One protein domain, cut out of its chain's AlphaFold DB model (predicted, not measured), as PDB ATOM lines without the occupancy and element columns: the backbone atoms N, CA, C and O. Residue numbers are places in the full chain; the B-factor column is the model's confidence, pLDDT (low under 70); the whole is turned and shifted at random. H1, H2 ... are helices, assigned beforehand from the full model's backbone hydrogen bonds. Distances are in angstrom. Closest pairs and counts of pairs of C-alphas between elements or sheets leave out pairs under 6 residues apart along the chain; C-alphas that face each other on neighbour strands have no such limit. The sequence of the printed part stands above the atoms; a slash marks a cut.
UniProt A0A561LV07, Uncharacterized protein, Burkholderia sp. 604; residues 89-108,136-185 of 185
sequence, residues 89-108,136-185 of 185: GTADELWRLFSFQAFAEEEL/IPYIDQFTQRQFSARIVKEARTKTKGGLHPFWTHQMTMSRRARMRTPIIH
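What this domain is: This is residues 89 to 108 and 136 to 185 of the 185 residues of an uncharacterized protein of Burkholderia sp. 604 (UniProt A0A561LV07). One long helix, H1, lies between H2 and H4, which run nearly along it on opposite sides, while H3 crosses over residues 91 to 99 of H1. H4 is shifted along H1, and its residues 176 to 180 stick out with the tail 181 to 185, lengthening a small body. The printed part has 70 residues with four named helices, in the order H1, H2, H3, H4, and no named strand; the class is all helix. The whole is loose, with a radius of gyration of the C-alphas of 14.3 A and spans of 47 by 22 by 15 A.

Where its parts are: H1, residues 91 to 108, starts with C-alpha 91 at (30.070, 25.759, -27.038) and is 25.1 A long. H2 is residues 136 to 146, 15.9 A, and H3 is residues 149 to 161, 18.4 A. H4, residues 165 to 180, is 22.9 A long, with C-alpha 180 at (26.380, 8.316, 3.907).

How they stand to each other: H1 is the hub, touching the three other helices. H3 touches its residues 91 to 99 at a steep tilt of 57 degrees, the closest C-alphas being those of Trp 95 and Ala 155, 4.7 A apart. H2 touches residues 97 to 105 of H1 at a shallow tilt of 21 degrees, opposite ways; the closest C-alphas, of Gln 101 and Ile 136, are 5.8 A apart. Residues 167 to 171 of H4 touch residues 96 to 103 of H1 at a shallow tilt of 12 degrees, the same way, closest at the C-alphas of Ser 99 and Trp 167, 6.1 A. The helix packing is only just mostly aligned, with 2 of these 3 pairs at a shallow tilt. H2 and H3 are close but not clearly touching, while H4 is apart from both. Every O i to N i+4 pair is within hydrogen-bond range in H1, H3 and H4, and 6 of 7 in H2.

The domain as a whole: The C-alphas of Ser 148 and His 185 are the two farthest apart, at 48.0 A. Without residues 176 to 185, which stand free, the body spans 34 by 20 by 15 A. Residues 109 to 135 are not printed, and C-alphas 108 and 136 are 9.4 A apart across this cut. The links H2 to H3 and H3 to H4 are tight. The model's pLDDT is under 70 at residue 89 and residues 178 to 185.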
ATOM      1  N   GLY A  89      25.620  31.448 -25.599       65.56
ATOM      2  CA  GLY A  89      25.546  30.614 -26.798       65.56
ATOM      3  C   GLY A  89      26.884  30.103 -27.309       65.56
ATOM      4  O   GLY A  89      26.967  29.640 -28.449       65.56
ATOM      5  N   THR A  90      27.928  30.140 -26.481       81.62
ATOM      6  CA  THR A  90      29.194  29.474 -26.795       81.62
ATOM      7  C   THR A  90      29.103  27.960 -26.583       81.62
ATOM      8  O   THR A  90      28.298  27.455 -25.793       81.62
ATOM      9  N   ALA A  91      29.975  27.202 -27.254       86.81
ATOM     10  CA  ALA A  91      30.070  25.759 -27.038       86.81
ATOM     11  C   ALA A  91      30.490  25.402 -25.597       86.81
ATOM     12  O   ALA A  91      30.161  24.318 -25.122       86.81
ATOM     13  N   ASP A  92      31.198  26.293 -24.890       80.75
ATOM     14  CA  ASP A  92      31.611  26.077 -23.498       80.75
ATOM     15  C   ASP A  92      30.449  26.230 -22.510       80.75
ATOM     16  O   ASP A  92      30.261  25.397 -21.627       80.75
ATOM     17  N   GLU A  93      29.605  27.243 -22.698       78.88
ATOM     18  CA  GLU A  93      28.410  27.426 -21.871       78.88
ATOM     19  C   GLU A  93      27.377  26.328 -22.126       78.88
ATOM     20  O   GLU A  93      26.798  25.789 -21.183       78.88
ATOM     21  N   LEU A  94      27.193  25.923 -23.387       87.81
ATOM     22  CA  LEU A  94      26.365  24.759 -23.699       87.81
ATOM     23  C   LEU A  94      26.962  23.469 -23.134       87.81
ATOM     24  O   LEU A  94      26.212  22.603 -22.696       87.81
ATOM     25  N   TRP A  95      28.289  23.337 -23.075       89.88
ATOM     26  CA  TRP A  95      28.928  22.212 -22.396       89.88
ATOM     27  C   TRP A  95      28.648  22.219 -20.888       89.88
ATOM     28  O   TRP A  95      28.370  21.159 -20.327       89.88
ATOM     29  N   ARG A  96      28.623  23.387 -20.231       84.75
ATOM     30  CA  ARG A  96      28.178  23.507 -18.828       84.75
ATOM     31  C   ARG A  96      26.720  23.091 -18.661       84.75
ATOM     32  O   ARG A  96      26.421  22.356 -17.722       84.75
ATOM     33  N   LEU A  97      25.837  23.509 -19.571       86.56
ATOM     34  CA  LEU A  97      24.422  23.136 -19.539       86.56
ATOM     35  C   LEU A  97      24.214  21.629 -19.763       86.56
ATOM     36  O   LEU A  97      23.488  20.996 -19.005       86.56
ATOM     37  N   PHE A  98      24.871  21.030 -20.757       92.56
ATOM     38  CA  PHE A  98      24.782  19.587 -21.002       92.56
ATOM     39  C   PHE A  98      25.455  18.764 -19.898       92.56
ATOM     40  O   PHE A  98      25.008  17.664 -19.586       92.56
ATOM     41  N   SER A  99      26.480  19.309 -19.242       88.62
ATOM     42  CA  SER A  99      27.061  18.681 -18.053       88.62
ATOM     43  C   SER A  99      26.092  18.690 -16.867       88.62
ATOM     44  O   SER A  99      26.017  17.703 -16.138       88.62
ATOM     45  N   PHE A 100      25.317  19.768 -16.701       87.38
ATOM     46  CA  PHE A 100      24.206  19.796 -15.752       87.38
ATOM     47  C   PHE A 100      23.110  18.795 -16.130       87.38
ATOM     48  O   PHE A 100      22.621  18.090 -15.255       87.38
ATOM     49  N   GLN A 101      22.746  18.693 -17.411       92.19
ATOM     50  CA  GLN A 101      21.753  17.721 -17.880       92.19
ATOM     51  C   GLN A 101      22.147  16.289 -17.484       92.19
ATOM     52  O   GLN A 101      21.341  15.587 -16.884       92.19
ATOM     53  N   ALA A 102      23.406  15.900 -17.709       93.12
ATOM     54  CA  ALA A 102      23.923  14.593 -17.296       93.12
ATOM     55  C   ALA A 102      23.892  14.392 -15.767       93.12
ATOM     56  O   ALA A 102      23.622  13.294 -15.282       93.12
ATOM     57  N   PHE A 103      24.152  15.448 -14.988       88.44
ATOM     58  CA  PHE A 103      23.968  15.416 -13.536       88.44
ATOM     59  C   PHE A 103      22.503  15.195 -13.144       88.44
ATOM     60  O   PHE A 103      22.214  14.297 -12.360       88.44
ATOM     61  N   ALA A 104      21.583  15.960 -13.726       87.75
ATOM     62  CA  ALA A 104      20.152  15.848 -13.469       87.75
ATOM     63  C   ALA A 104      19.598  14.455 -13.809       87.75
ATOM     64  O   ALA A 104      18.771  13.937 -13.065       87.75
ATOM     65  N   GLU A 105      20.062  13.834 -14.897       94.62
ATOM     66  CA  GLU A 105      19.688  12.466 -15.282       94.62
ATOM     67  C   GLU A 105      20.089  11.433 -14.219       94.62
ATOM     68  O   GLU A 105      19.281  10.585 -13.836       94.62
ATOM     69  N   GLU A 106      21.313  11.520 -13.694       92.19
ATOM     70  CA  GLU A 106      21.800  10.618 -12.643       92.19
ATOM     71  C   GLU A 106      21.069  10.831 -11.308       92.19
ATOM     72  O   GLU A 106      20.740   9.858 -10.622       92.19
ATOM     73  N   GLU A 107      20.776  12.083 -10.942       87.12
ATOM     74  CA  GLU A 107      19.991  12.387  -9.741       87.12
ATOM     75  C   GLU A 107      18.546  11.903  -9.873       87.12
ATOM     76  O   GLU A 107      18.021  11.295  -8.943       87.12
ATOM     77  N   LEU A 108      17.913  12.116 -11.031       91.00
ATOM     78  CA  LEU A 108      16.564  11.625 -11.294       91.00
ATOM     79  C   LEU A 108      16.510  10.101 -11.194       91.00
ATOM     80  O   LEU A 108      15.656   9.572 -10.489       91.00
ATOM     81  N   ILE A 136      15.225  18.133 -17.798       87.38
ATOM     82  CA  ILE A 136      16.019  17.323 -18.738       87.38
ATOM     83  C   ILE A 136      15.525  17.469 -20.193       87.38
ATOM     84  O   ILE A 136      16.315  17.897 -21.037       87.38
ATOM     85  N   PRO A 137      14.247  17.191 -20.527       88.12
ATOM     86  CA  PRO A 137      13.758  17.362 -21.895       88.12
ATOM     87  C   PRO A 137      13.649  18.838 -22.300       88.12
ATOM     88  O   PRO A 137      13.764  19.159 -23.485       88.12
ATOM     89  N   TYR A 138      13.445  19.749 -21.343       84.50
ATOM     90  CA  TYR A 138      13.429  21.183 -21.621       84.50
ATOM     91  C   TYR A 138      14.783  21.675 -22.147       84.50
ATOM     92  O   TYR A 138      14.806  22.426 -23.120       84.50
ATOM     93  N   ILE A 139      15.903  21.211 -21.580       86.19
ATOM     94  CA  ILE A 139      17.256  21.558 -22.046       86.19
ATOM     95  C   ILE A 139      17.447  21.177 -23.518       86.19
ATOM     96  O   ILE A 139      17.949  21.981 -24.308       86.19
ATOM     97  N   ASP A 140      17.008  19.986 -23.922       88.31
ATOM     98  CA  ASP A 140      17.099  19.552 -25.318       88.31
ATOM     99  C   ASP A 140      16.268  20.441 -26.244       88.31
ATOM    100  O   ASP A 140      16.775  20.939 -27.250       88.31
ATOM    101  N   GLN A 141      15.007  20.687 -25.887       85.38
ATOM    102  CA  GLN A 141      14.099  21.500 -26.697       85.38
ATOM    103  C   GLN A 141      14.575  22.951 -26.806       85.38
ATOM    104  O   GLN A 141      14.587  23.522 -27.897       85.38
ATOM    105  N   PHE A 142      14.990  23.543 -25.688       82.69
ATOM    106  CA  PHE A 142      15.542  24.891 -25.631       82.69
ATOM    107  C   PHE A 142      16.785  24.998 -26.515       82.69
ATOM    108  O   PHE A 142      16.849  25.860 -27.392       82.69
ATOM    109  N   THR A 143      17.748  24.087 -26.350       86.25
ATOM    110  CA  THR A 143      19.020  24.191 -27.071       86.25
ATOM    111  C   THR A 143      18.882  23.974 -28.574       86.25
ATOM    112  O   THR A 143      19.539  24.664 -29.351       86.25
ATOM    113  N   GLN A 144      17.996  23.071 -28.998       87.50
ATOM    114  CA  GLN A 144      17.701  22.842 -30.414       87.50
ATOM    115  C   GLN A 144      17.003  24.035 -31.076       87.50
ATOM    116  O   GLN A 144      17.235  24.297 -32.254       87.50
ATOM    117  N   ARG A 145      16.144  24.752 -30.340       82.88
ATOM    118  CA  ARG A 145      15.411  25.915 -30.863       82.88
ATOM    119  C   ARG A 145      16.271  27.175 -30.920       82.88
ATOM    120  O   ARG A 145      16.103  27.968 -31.839       82.88
ATOM    121  N   GLN A 146      17.151  27.368 -29.938       79.94
ATOM    122  CA  GLN A 146      17.846  28.645 -29.738       79.94
ATOM    123  C   GLN A 146      19.268  28.687 -30.304       79.94
ATOM    124  O   GLN A 146      19.774  29.770 -30.591       79.94
ATOM    125  N   PHE A 147      19.923  27.539 -30.507       84.88
ATOM    126  CA  PHE A 147      21.311  27.499 -30.972       84.88
ATOM    127  C   PHE A 147      21.460  26.715 -32.271       84.88
ATOM    128  O   PHE A 147      20.722  25.778 -32.568       84.88
ATOM    129  N   SER A 148      22.473  27.081 -33.060       90.38
ATOM    130  CA  SER A 148      22.777  26.354 -34.292       90.38
ATOM    131  C   SER A 148      23.159  24.898 -34.003       90.38
ATOM    132  O   SER A 148      23.908  24.608 -33.064       90.38
ATOM    133  N   ALA A 149      22.737  23.984 -34.882       92.56
ATOM    134  CA  ALA A 149      23.057  22.559 -34.776       92.56
ATOM    135  C   ALA A 149      24.571  22.289 -34.666       92.56
ATOM    136  O   ALA A 149      24.983  21.328 -34.019       92.56
ATOM    137  N   ARG A 150      25.407  23.154 -35.259       94.75
ATOM    138  CA  ARG A 150      26.870  23.068 -35.175       94.75
ATOM    139  C   ARG A 150      27.370  23.211 -33.736       94.75
ATOM    140  O   ARG A 150      28.093  22.335 -33.273       94.75
ATOM    141  N   ILE A 151      26.966  24.273 -33.037       91.44
ATOM    142  CA  ILE A 151      27.428  24.556 -31.667       91.44
ATOM    143  C   ILE A 151      26.835  23.533 -30.690       91.44
ATOM    144  O   ILE A 151      27.545  23.021 -29.828       91.44
ATOM    145  N   VAL A 152      25.564  23.151 -30.875       93.44
ATOM    146  CA  VAL A 152      24.938  22.078 -30.083       93.44
ATOM    147  C   VAL A 152      25.719  20.770 -30.229       93.44
ATOM    148  O   VAL A 152      26.032  20.120 -29.230       93.44
ATOM    149  N   LYS A 153      26.080  20.384 -31.461       95.50
ATOM    150  CA  LYS A 153      26.868  19.172 -31.721       95.50
ATOM    151  C   LYS A 153      28.248  19.247 -31.072       95.50
ATOM    152  O   LYS A 153      28.675  18.274 -30.461       95.50
ATOM    153  N   GLU A 154      28.932  20.382 -31.186       95.56
ATOM    154  CA  GLU A 154      30.247  20.605 -30.579       95.56
ATOM    155  C   GLU A 154      30.207  20.458 -29.052       95.56
ATOM    156  O   GLU A 154      30.966  19.673 -28.480       95.56
ATOM    157  N   ALA A 155      29.263  21.131 -28.395       93.69
ATOM    158  CA  ALA A 155      29.081  21.058 -26.950       93.69
ATOM    159  C   ALA A 155      28.705  19.642 -26.473       93.69
ATOM    160  O   ALA A 155      29.211  19.166 -25.451       93.69
ATOM    161  N   ARG A 156      27.880  18.906 -27.233       95.00
ATOM    162  CA  ARG A 156      27.593  17.493 -26.935       95.00
ATOM    163  C   ARG A 156      28.817  16.599 -27.111       95.00
ATOM    164  O   ARG A 156      29.021  15.705 -26.295       95.00
ATOM    165  N   THR A 157      29.645  16.831 -28.128       96.94
ATOM    166  CA  THR A 157      30.919  16.109 -28.292       96.94
ATOM    167  C   THR A 157      31.848  16.359 -27.106       96.94
ATOM    168  O   THR A 157      32.389  15.397 -26.567       96.94
ATOM    169  N   LYS A 158      31.970  17.610 -26.637       95.38
ATOM    170  CA  LYS A 158      32.697  17.934 -25.397       95.38
ATOM    171  C   LYS A 158      32.153  17.147 -24.204       95.38
ATOM    172  O   LYS A 158      32.923  16.493 -23.514       95.38
ATOM    173  N   THR A 159      30.831  17.140 -24.022       94.75
ATOM    174  CA  THR A 159      30.168  16.419 -22.919       94.75
ATOM    175  C   THR A 159      30.470  14.918 -22.949       94.75
ATOM    176  O   THR A 159      30.718  14.323 -21.905       94.75
ATOM    177  N   LYS A 160      30.527  14.305 -24.142       94.75
ATOM    178  CA  LYS A 160      30.935  12.898 -24.315       94.75
ATOM    179  C   LYS A 160      32.403  12.648 -23.950       94.75
ATOM    180  O   LYS A 160      32.724  11.555 -23.503       94.75
ATOM    181  N   GLY A 161      33.279  13.631 -24.163       93.88
ATOM    182  CA  GLY A 161      34.687  13.569 -23.758       93.88
ATOM    183  C   GLY A 161      34.903  13.787 -22.257       93.88
ATOM    184  O   GLY A 161      35.914  13.350 -21.715       93.88
ATOM    185  N   GLY A 162      33.957  14.436 -21.580       93.75
ATOM    186  CA  GLY A 162      33.967  14.634 -20.136       93.75
ATOM    187  C   GLY A 162      33.002  15.730 -19.695       93.75
ATOM    188  O   GLY A 162      32.674  16.641 -20.457       93.75
ATOM    189  N   LEU A 163      32.551  15.658 -18.442       89.56
ATOM    190  CA  LEU A 163      31.719  16.701 -17.844       89.56
ATOM    191  C   LEU A 163      32.569  17.909 -17.447       89.56
ATOM    192  O   LEU A 163      33.752  17.787 -17.118       89.56
ATOM    193  N   HIS A 164      31.941  19.081 -17.423       88.62
ATOM    194  CA  HIS A 164      32.552  20.288 -16.886       88.62
ATOM    195  C   HIS A 164      33.050  20.048 -15.443       88.62
ATOM    196  O   HIS A 164      32.313  19.452 -14.652       88.62
ATOM    197  N   PRO A 165      34.253  20.525 -15.048       82.56
ATOM    198  CA  PRO A 165      34.866  20.197 -13.753       82.56
ATOM    199  C   PRO A 165      33.970  20.457 -12.540       82.56
ATOM    200  O   PRO A 165      33.909  19.633 -11.628       82.56
ATOM    201  N   PHE A 166      33.216  21.561 -12.563       79.06
ATOM    202  CA  PHE A 166      32.209  21.857 -11.542       79.06
ATOM    203  C   PHE A 166      31.184  20.721 -11.393       79.06
ATOM    204  O   PHE A 166      30.940  20.253 -10.287       79.06
ATOM    205  N   TRP A 167      30.639  20.216 -12.501       81.38
ATOM    206  CA  TRP A 167      29.631  19.153 -12.492       81.38
ATOM    207  C   TRP A 167      30.210  17.795 -12.122       81.38
ATOM    208  O   TRP A 167      29.566  17.033 -11.409       81.38
ATOM    209  N   THR A 168      31.455  17.518 -12.506       83.31
ATOM    210  CA  THR A 168      32.195  16.343 -12.023       83.31
ATOM    211  C   THR A 168      32.335  16.364 -10.500       83.31
ATOM    212  O   THR A 168      32.112  15.349  -9.830       83.31
ATOM    213  N   HIS A 169      32.668  17.526  -9.933       76.50
ATOM    214  CA  HIS A 169      32.759  17.703  -8.490       76.50
ATOM    215  C   HIS A 169      31.391  17.533  -7.810       76.50
ATOM    216  O   HIS A 169      31.284  16.733  -6.881       76.50
ATOM    217  N   GLN A 170      30.343  18.195  -8.313       77.06
ATOM    218  CA  GLN A 170      28.979  18.083  -7.773       77.06
ATOM    219  C   GLN A 170      28.441  16.650  -7.833       77.06
ATOM    220  O   GLN A 170      27.936  16.137  -6.837       77.06
ATOM    221  N   MET A 171      28.640  15.951  -8.953       81.50
ATOM    222  CA  MET A 171      28.297  14.534  -9.096       81.50
ATOM    223  C   MET A 171      29.006  13.680  -8.039       81.50
ATOM    224  O   MET A 171      28.403  12.803  -7.420       81.50
ATOM    225  N   THR A 172      30.292  13.944  -7.796       81.31
ATOM    226  CA  THR A 172      31.076  13.218  -6.789       81.31
ATOM    227  C   THR A 172      30.569  13.501  -5.376       81.31
ATOM    228  O   THR A 172      30.443  12.571  -4.578       81.31
ATOM    229  N   MET A 173      30.264  14.762  -5.055       73.19
ATOM    230  CA  MET A 173      29.711  15.141  -3.753       73.19
ATOM    231  C   MET A 173      28.333  14.523  -3.529       73.19
ATOM    232  O   MET A 173      28.127  13.907  -2.483       73.19
ATOM    233  N   SER A 174      27.437  14.583  -4.518       74.94
ATOM    234  CA  SER A 174      26.104  13.988  -4.402       74.94
ATOM    235  C   SER A 174      26.187  12.468  -4.212       74.94
ATOM    236  O   SER A 174      25.590  11.922  -3.285       74.94
ATOM    237  N   ARG A 175      27.042  11.769  -4.976       78.56
ATOM    238  CA  ARG A 175      27.307  10.328  -4.775       78.56
ATOM    239  C   ARG A 175      27.796  10.011  -3.361       78.56
ATOM    240  O   ARG A 175      27.349   9.037  -2.762       78.56
ATOM    241  N   ARG A 176      28.700  10.827  -2.810       71.94
ATOM    242  CA  ARG A 176      29.199  10.653  -1.435       71.94
ATOM    243  C   ARG A 176      28.125  10.910  -0.386       71.94
ATOM    244  O   ARG A 176      28.080  10.170   0.591       71.94
ATOM    245  N   ALA A 177      27.285  11.923  -0.579       70.25
ATOM    246  CA  ALA A 177      26.171  12.209   0.318       70.25
ATOM    247  C   ALA A 177      25.198  11.021   0.369       70.25
ATOM    248  O   ALA A 177      24.873  10.550   1.453       70.25
ATOM    249  N   ARG A 178      24.855  10.449  -0.792       69.75
ATOM    250  CA  ARG A 178      24.003   9.252  -0.886       69.75
ATOM    251  C   ARG A 178      24.565   8.036  -0.161       69.75
ATOM    252  O   ARG A 178      23.823   7.342   0.511       69.75
ATOM    253  N   MET A 179      25.870   7.781  -0.269       68.06
ATOM    254  CA  MET A 179      26.503   6.647   0.425       68.06
ATOM    255  C   MET A 179      26.512   6.799   1.952       68.06
ATOM    256  O   MET A 179      26.688   5.812   2.660       68.06
ATOM    257  N   ARG A 180      26.377   8.028   2.466       58.72
ATOM    258  CA  ARG A 180      26.380   8.316   3.907       58.72
ATOM    259  C   ARG A 180      24.994   8.243   4.539       58.72
ATOM    260  O   ARG A 180      24.919   8.088   5.753       58.72
ATOM    261  N   THR A 181      23.928   8.341   3.750       52.41
ATOM    262  CA  THR A 181      22.555   8.187   4.234       52.41
ATOM    263  C   THR A 181      22.158   6.715   4.098       52.41
ATOM    264  O   THR A 181      22.046   6.236   2.969       52.41
ATOM    265  N   PRO A 182      21.971   5.960   5.197       44.44
ATOM    266  CA  PRO A 182      21.522   4.578   5.102       44.44
ATOM    267  C   PRO A 182      20.130   4.549   4.472       44.44
ATOM    268  O   PRO A 182      19.259   5.328   4.861       44.44
ATOM    269  N   ILE A 183      19.920   3.645   3.517       49.19
ATOM    270  CA  ILE A 183      18.578   3.288   3.054       49.19
ATOM    271  C   ILE A 183      17.913   2.582   4.239       49.19
ATOM    272  O   ILE A 183      18.267   1.448   4.560       49.19
ATOM    273  N   ILE A 184      17.032   3.284   4.951       43.16
ATOM    274  CA  ILE A 184      16.189   2.665   5.975       43.16
ATOM    275  C   ILE A 184      15.080   1.940   5.208       43.16
ATOM    276  O   ILE A 184      14.245   2.589   4.580       43.16
ATOM    277  N   HIS A 185      15.178   0.610   5.183       40.25
ATOM    278  CA  HIS A 185      14.174  -0.310   4.646       40.25
ATOM    279  C   HIS A 185      12.970  -0.429   5.578       40.25
ATOM    280  O   HIS A 185      13.191  -0.436   6.812       40.25
TER     281      HIS A 185